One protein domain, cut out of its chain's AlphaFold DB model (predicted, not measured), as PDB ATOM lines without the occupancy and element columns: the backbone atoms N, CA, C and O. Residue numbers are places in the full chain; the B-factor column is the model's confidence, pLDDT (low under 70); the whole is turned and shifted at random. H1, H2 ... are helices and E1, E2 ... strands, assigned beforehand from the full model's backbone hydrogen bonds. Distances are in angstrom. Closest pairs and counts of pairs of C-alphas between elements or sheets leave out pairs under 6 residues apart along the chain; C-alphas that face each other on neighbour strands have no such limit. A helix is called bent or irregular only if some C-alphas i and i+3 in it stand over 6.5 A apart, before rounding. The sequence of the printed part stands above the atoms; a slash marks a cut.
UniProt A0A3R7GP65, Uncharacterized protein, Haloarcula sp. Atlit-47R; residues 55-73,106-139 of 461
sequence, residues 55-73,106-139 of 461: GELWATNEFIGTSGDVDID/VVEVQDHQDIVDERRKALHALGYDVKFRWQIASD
ATOM      1  N   GLY A  55      95.429  28.113 113.413       83.31
ATOM      2  CA  GLY A  55      96.038  28.272 112.104       83.31
ATOM      3  C   GLY A  55      96.600  29.680 111.928       83.31
ATOM      4  O   GLY A  55      96.215  30.613 112.636       83.31
ATOM      5  N   GLU A  56      97.502  29.816 110.963       86.12
ATOM      6  CA  GLU A  56      98.080  31.099 110.564       86.12
ATOM      7  C   GLU A  56      97.055  31.934 109.790       86.12
ATOM      8  O   GLU A  56      96.340  31.408 108.929       86.12
ATOM      9  N   LEU A  57      97.014  33.234 110.080       87.69
ATOM     10  CA  LEU A  57      96.196  34.196 109.358       87.69
ATOM     11  C   LEU A  57      97.089  35.067 108.475       87.69
ATOM     12  O   LEU A  57      98.115  35.584 108.908       87.69
ATOM     13  N   TRP A  58      96.661  35.255 107.232       88.88
ATOM     14  CA  TRP A  58      97.418  35.973 106.219       88.88
ATOM     15  C   TRP A  58      96.547  37.064 105.592       88.88
ATOM     16  O   TRP A  58      95.421  36.797 105.164       88.88
ATOM     17  N   ALA A  59      97.065  38.289 105.528       89.44
ATOM     18  CA  ALA A  59      96.450  39.419 104.844       89.44
ATOM     19  C   ALA A  59      97.059  39.581 103.447       89.44
ATOM     20  O   ALA A  59      98.263  39.424 103.257       89.44
ATOM     21  N   THR A  60      96.227  39.901 102.457       92.00
ATOM     22  CA  THR A  60      96.706  40.222 101.105       92.00
ATOM     23  C   THR A  60      97.050  41.703 101.031       92.00
ATOM     24  O   THR A  60      96.225  42.539 101.393       92.00
ATOM     25  N   ASN A  61      98.248  42.028 100.548       91.56
ATOM     26  CA  ASN A  61      98.629  43.395 100.226       91.56
ATOM     27  C   ASN A  61      98.275  43.687  98.762       91.56
ATOM     28  O   ASN A  61      98.976  43.256  97.851       91.56
ATOM     29  N   GLU A  62      97.179  44.410  98.537       90.94
ATOM     30  CA  GLU A  62      96.650  44.685  97.192       90.94
ATOM     31  C   GLU A  62      97.547  45.584  96.329       90.94
ATOM     32  O   GLU A  62      97.411  45.588  95.109       90.94
ATOM     33  N   PHE A  63      98.504  46.291  96.938       93.50
ATOM     34  CA  PHE A  63      99.474  47.129  96.231       93.50
ATOM     35  C   PHE A  63     100.700  46.354  95.740       93.50
ATOM     36  O   PHE A  63     101.633  46.960  95.215       93.50
ATOM     37  N   ILE A  64     100.742  45.035  95.940       91.44
ATOM     38  CA  ILE A  64     101.856  44.185  95.523       91.44
ATOM     39  C   ILE A  64     101.308  43.028  94.692       91.44
ATOM     40  O   ILE A  64     100.501  42.219  95.149       91.44
ATOM     41  N   GLY A  65     101.769  42.937  93.448       86.75
ATOM     42  CA  GLY A  65     101.427  41.847  92.549       86.75
ATOM     43  C   GLY A  65     101.961  40.501  93.043       86.75
ATOM     44  O   GLY A  65     102.907  40.416  93.822       86.75
ATOM     45  N   THR A  66     101.408  39.406  92.522       83.06
ATOM     46  CA  THR A  66     101.872  38.040  92.852       83.06
ATOM     47  C   THR A  66     103.336  37.772  92.474       83.06
ATOM     48  O   THR A  66     103.939  36.840  93.000       83.06
ATOM     49  N   SER A  67     103.919  38.588  91.589       84.12
ATOM     50  CA  SER A  67     105.345  38.594  91.240       84.12
ATOM     51  C   SER A  67     106.236  39.332  92.250       84.12
ATOM     52  O   SER A  67     107.456  39.239  92.135       84.12
ATOM     53  N   GLY A  68     105.655  40.045  93.222       83.62
ATOM     54  CA  GLY A  68     106.358  40.932  94.155       83.62
ATOM     55  C   GLY A  68     106.496  42.379  93.663       83.62
ATOM     56  O   GLY A  68     107.058  43.209  94.371       83.62
ATOM     57  N   ASP A  69     105.984  42.695  92.470       89.19
ATOM     58  CA  ASP A  69     106.055  44.046  91.910       89.19
ATOM     59  C   ASP A  69     105.048  44.982  92.591       89.19
ATOM     60  O   ASP A  69     103.872  44.647  92.733       89.19
ATOM     61  N   VAL A  70     105.501  46.174  92.981       93.62
ATOM     62  CA  VAL A  70     104.655  47.198  93.609       93.62
ATOM     63  C   VAL A  70     103.826  47.936  92.551       93.62
ATOM     64  O   VAL A  70     104.376  48.468  91.585       93.62
ATOM     65  N   ASP A  71     102.512  48.024  92.761       93.69
ATOM     66  CA  ASP A  71     101.586  48.792  91.925       93.69
ATOM     67  C   ASP A  71     101.603  50.275  92.321       93.69
ATOM     68  O   ASP A  71     100.897  50.745  93.217       93.69
ATOM     69  N   ILE A  72     102.468  51.021  91.641       93.75
ATOM     70  CA  ILE A  72     102.683  52.450  91.881       93.75
ATOM     71  C   ILE A  72     101.427  53.266  91.556       93.75
ATOM     72  O   ILE A  72     101.123  54.226  92.269       93.75
ATOM     73  N   ASP A  73     100.692  52.899  90.505       93.00
ATOM     74  CA  ASP A  73      99.505  53.636  90.072       93.00
ATOM     75  C   ASP A  73      98.372  53.481  91.095       93.00
ATOM     76  O   ASP A  73      97.696  54.462  91.434       93.00
ATOM     77  N   VAL A 106     101.665  38.835 100.498       90.81
ATOM     78  CA  VAL A 106     100.924  38.180 101.571       90.81
ATOM     79  C   VAL A 106     101.696  38.417 102.863       90.81
ATOM     80  O   VAL A 106     102.876  38.099 102.928       90.81
ATOM     81  N   VAL A 107     101.042  38.990 103.873       89.69
ATOM     82  CA  VAL A 107     101.663  39.359 105.152       89.69
ATOM     83  C   VAL A 107     100.983  38.600 106.286       89.69
ATOM     84  O   VAL A 107      99.755  38.524 106.333       89.69
ATOM     85  N   GLU A 108     101.771  38.031 107.193       88.06
ATOM     86  CA  GLU A 108     101.251  37.318 108.361       88.06
ATOM     87  C   GLU A 108     100.602  38.293 109.355       88.06
ATOM     88  O   GLU A 108     101.179  39.326 109.707       88.06
ATOM     89  N   VAL A 109      99.412  37.946 109.840       88.62
ATOM     90  CA  VAL A 109      98.718  38.670 110.909       88.62
ATOM     91  C   VAL A 109      99.117  38.049 112.249       88.62
ATOM     92  O   VAL A 109      98.779  36.905 112.529       88.62
ATOM     93  N   GLN A 110      99.852  38.801 113.072       85.56
ATOM     94  CA  GLN A 110     100.493  38.284 114.294       85.56
ATOM     95  C   GLN A 110      99.584  38.290 115.533       85.56
ATOM     96  O   GLN A 110      99.805  37.530 116.471       85.56
ATOM     97  N   ASP A 111      98.584  39.169 115.567       84.25
ATOM     98  CA  ASP A 111      97.701  39.401 116.718       84.25
ATOM     99  C   ASP A 111      96.398  38.584 116.661       84.25
ATOM    100  O   ASP A 111      95.600  38.612 117.601       84.25
ATOM    101  N   HIS A 112      96.195  37.830 115.576       85.56
ATOM    102  CA  HIS A 112      95.010  37.012 115.346       85.56
ATOM    103  C   HIS A 112      95.366  35.629 114.802       85.56
ATOM    104  O   HIS A 112      96.368  35.443 114.118       85.56
ATOM    105  N   GLN A 113      94.511  34.648 115.081       83.44
ATOM    106  CA  GLN A 113      94.668  33.269 114.629       83.44
ATOM    107  C   GLN A 113      93.348  32.706 114.107       83.44
ATOM    108  O   GLN A 113      92.269  33.002 114.627       83.44
ATOM    109  N   ASP A 114      93.446  31.840 113.100       86.50
ATOM    110  CA  ASP A 114      92.304  31.100 112.570       86.50
ATOM    111  C   ASP A 114      92.018  29.876 113.450       86.50
ATOM    112  O   ASP A 114      92.903  29.072 113.725       86.50
ATOM    113  N   ILE A 115      90.767  29.668 113.856       87.00
ATOM    114  CA  ILE A 115      90.358  28.444 114.552       87.00
ATOM    115  C   ILE A 115      89.900  27.421 113.514       87.00
ATOM    116  O   ILE A 115      88.819  27.566 112.928       87.00
ATOM    117  N   VAL A 116      90.721  26.391 113.289       89.00
ATOM    118  CA  VAL A 116      90.544  25.421 112.197       89.00
ATOM    119  C   VAL A 116      90.468  23.976 112.681       89.00
ATOM    120  O   VAL A 116      91.162  23.591 113.611       89.00
ATOM    121  N   ASP A 117      89.671  23.135 112.017       91.19
ATOM    122  CA  ASP A 117      89.786  21.669 112.112       91.19
ATOM    123  C   ASP A 117      90.539  21.144 110.896       91.19
ATOM    124  O   ASP A 117      90.001  21.060 109.786       91.19
ATOM    125  N   GLU A 118      91.793  20.764 111.127       91.31
ATOM    126  CA  GLU A 118      92.719  20.271 110.104       91.31
ATOM    127  C   GLU A 118      92.149  19.088 109.305       91.31
ATOM    128  O   GLU A 118      92.384  18.965 108.102       91.31
ATOM    129  N   ARG A 119      91.305  18.247 109.920       92.19
ATOM    130  CA  ARG A 119      90.674  17.118 109.215       92.19
ATOM    131  C   ARG A 119      89.691  17.617 108.161       92.19
ATOM    132  O   ARG A 119      89.614  17.050 107.073       92.19
ATOM    133  N   ARG A 120      88.936  18.677 108.467       92.00
ATOM    134  CA  ARG A 120      88.001  19.299 107.516       92.00
ATOM    135  C   ARG A 120      88.712  20.185 106.511       92.00
ATOM    136  O   ARG A 120      88.290  20.212 105.363       92.00
ATOM    137  N   LYS A 121      89.815  20.826 106.894       92.56
ATOM    138  CA  LYS A 121      90.688  21.557 105.968       92.56
ATOM    139  C   LYS A 121      91.240  20.617 104.892       92.56
ATOM    140  O   LYS A 121      91.164  20.932 103.707       92.56
ATOM    141  N   ALA A 122      91.678  19.417 105.282       92.88
ATOM    142  CA  ALA A 122      92.092  18.372 104.346       92.88
ATOM    143  C   ALA A 122      90.942  17.898 103.437       92.88
ATOM    144  O   ALA A 122      91.135  17.749 102.234       92.88
ATOM    145  N   LEU A 123      89.733  17.697 103.975       93.31
ATOM    146  CA  LEU A 123      88.557  17.344 103.167       93.31
ATOM    147  C   LEU A 123      88.177  18.457 102.178       93.31
ATOM    148  O   LEU A 123      87.902  18.173 101.016       93.31
ATOM    149  N   HIS A 124      88.222  19.717 102.603       93.88
ATOM    150  CA  HIS A 124      87.983  20.860 101.728       93.88
ATOM    151  C   HIS A 124      89.014  20.924 100.590       93.88
ATOM    152  O   HIS A 124      88.646  21.124  99.435       93.88
ATOM    153  N   ALA A 125      90.294  20.653 100.874       93.44
ATOM    154  CA  ALA A 125      91.337  20.557  99.846       93.44
ATOM    155  C   ALA A 125      91.092  19.423  98.827       93.44
ATOM    156  O   ALA A 125      91.543  19.509  97.687       93.44
ATOM    157  N   LEU A 126      90.349  18.379  99.211       94.31
ATOM    158  CA  LEU A 126      89.910  17.297  98.322       94.31
ATOM    159  C   LEU A 126      88.609  17.621  97.559       94.31
ATOM    160  O   LEU A 126      88.099  16.762  96.841       94.31
ATOM    161  N   GLY A 127      88.067  18.836  97.696       93.25
ATOM    162  CA  GLY A 127      86.867  19.296  96.994       93.25
ATOM    163  C   GLY A 127      85.544  18.971  97.692       93.25
ATOM    164  O   GLY A 127      84.488  19.114  97.077       93.25
ATOM    165  N   TYR A 128      85.567  18.527  98.954       93.19
ATOM    166  CA  TYR A 128      84.340  18.379  99.736       93.19
ATOM    167  C   TYR A 128      83.844  19.741 100.233       93.19
ATOM    168  O   TYR A 128      84.621  20.536 100.758       93.19
ATOM    169  N   ASP A 129      82.535  19.973 100.133       92.38
ATOM    170  CA  ASP A 129      81.873  21.169 100.662       92.38
ATOM    171  C   ASP A 129      81.726  21.073 102.191       92.38
ATOM    172  O   ASP A 129      80.713  20.624 102.735       92.38
ATOM    173  N   VAL A 130      82.812  21.394 102.895       93.12
ATOM    174  CA  VAL A 130      82.871  21.393 104.357       93.12
ATOM    175  C   VAL A 130      83.480  22.687 104.874       93.12
ATOM    176  O   VAL A 130      84.542  23.125 104.431       93.12
ATOM    177  N   LYS A 131      82.844  23.268 105.891       90.88
ATOM    178  CA  LYS A 131      83.450  24.348 106.667       90.88
ATOM    179  C   LYS A 131      84.547  23.778 107.560       90.88
ATOM    180  O   LYS A 131      84.322  22.813 108.291       90.88
ATOM    181  N   PHE A 132      85.725  24.390 107.519       89.00
ATOM    182  CA  PHE A 132      86.874  23.984 108.334       89.00
ATOM    183  C   PHE A 132      87.391  25.084 109.261       89.00
ATOM    184  O   PHE A 132      88.118  24.763 110.191       89.00
ATOM    185  N   ARG A 133      87.019  26.348 109.021       89.31
ATOM    186  CA  ARG A 133      87.358  27.509 109.852       89.31
ATOM    187  C   ARG A 133      86.103  28.038 110.531       89.31
ATOM    188  O   ARG A 133      85.121  28.317 109.841       89.31
ATOM    189  N   TRP A 134      86.137  28.217 111.848       85.75
ATOM    190  CA  TRP A 134      84.974  28.693 112.609       85.75
ATOM    191  C   TRP A 134      85.062  30.145 113.056       85.75
ATOM    192  O   TRP A 134      84.038  30.825 113.032       85.75
ATOM    193  N   GLN A 135      86.251  30.613 113.427       83.81
ATOM    194  CA  GLN A 135      86.456  31.948 113.980       83.81
ATOM    195  C   GLN A 135      87.867  32.451 113.660       83.81
ATOM    196  O   GLN A 135      88.786  31.647 113.523       83.81
ATOM    197  N   ILE A 136      88.007  33.774 113.562       83.69
ATOM    198  CA  ILE A 136      89.279  34.491 113.695       83.69
ATOM    199  C   ILE A 136      89.298  35.050 115.114       83.69
ATOM    200  O   ILE A 136      88.371  35.766 115.504       83.69
ATOM    201  N   ALA A 137      90.282  34.658 115.908       78.69
ATOM    202  CA  ALA A 137      90.355  35.011 117.317       78.69
ATOM    203  C   ALA A 137      91.614  35.830 117.595       78.69
ATOM    204  O   ALA A 137      92.628  35.622 116.936       78.69
ATOM    205  N   SER A 138      91.547  36.749 118.557       80.12
ATOM    206  CA  SER A 138      92.735  37.451 119.044       80.12
ATOM    207  C   SER A 138      93.672  36.496 119.790       80.12
ATOM    208  O   SER A 138      93.261  35.429 120.252       80.12
ATOM    209  N   ASP A 139      94.923  36.905 119.960       73.06
ATOM    210  CA  ASP A 139      95.959  36.201 120.730       73.06
ATOM    211  C   ASP A 139      95.572  35.846 122.186       73.06
ATOM    212  O   ASP A 139      96.053  34.864 122.755       73.06
TER     213      ASP A 139
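Overview. This is residues 55 to 73 and 106 to 139 of the 461 residues of an uncharacterized protein of Haloarcula sp. Atlit-47R (UniProt A0A3R7GP65). A small, strongly twisted sheet of three strands is built round a sharply bent E2, with E1 and E3 beside it; the short helix H1 sits past one end of the sheet, and the stretch 61 to 73, with no named element, runs off at the opposite end. The printed part has 53 residues, with one named helix and three named strands in the order E1, E2, H1, E3. The sheet's order is E1, E2, E3, antiparallel throughout, and the class is mixed, helices and strands. The whole is flat, spanning 41 by 29 by 12 A, and only just loose, close to extended, with a radius of gyration of the C-alphas of 14.6 A.

Along the chain. E2, residues 106 to 116, is the longest strand, 19.6 A from first to last C-alpha, and bends by 100 degrees at residue 111. E1, residues 55 to 60, measures 16.3 A and begins at C-alpha 55, (96.038, 28.272, 112.104). E3, residues 133 to 138, measures 14.6 A and ends at C-alpha 138, (92.735, 37.451, 119.044). H1, residues 118 to 125, measures 10.4 A.

Arrangement. E1 and E2 are antiparallel at 141 degrees, with N 55 and O 114 2.7 A apart, within hydrogen-bond range. E2 and E3 are antiparallel at 117 degrees, with N 113 and O 137 at 2.8 A. E1 and E3 are edge strands. H1 is only just not on the sheet, with 4 pairs of C-alphas within 10 A. The closest C-alphas of H1 and E3, Lys 121 and Arg 133, are 7.8 A apart. E1 and H1 are apart. Every O i to N i+4 pair in H1 is within hydrogen-bond range.

Size, cuts and confidence. The two C-alphas farthest apart, Asp 73 and Arg 119, are 42.2 A apart. Residues 74 to 105 are not printed; C-alphas 73 and 106 are 19.3 A apart across this cut. E2 to H1 is a tight link and H1 to E3 a short one. No printed residue is under pLDDT 70.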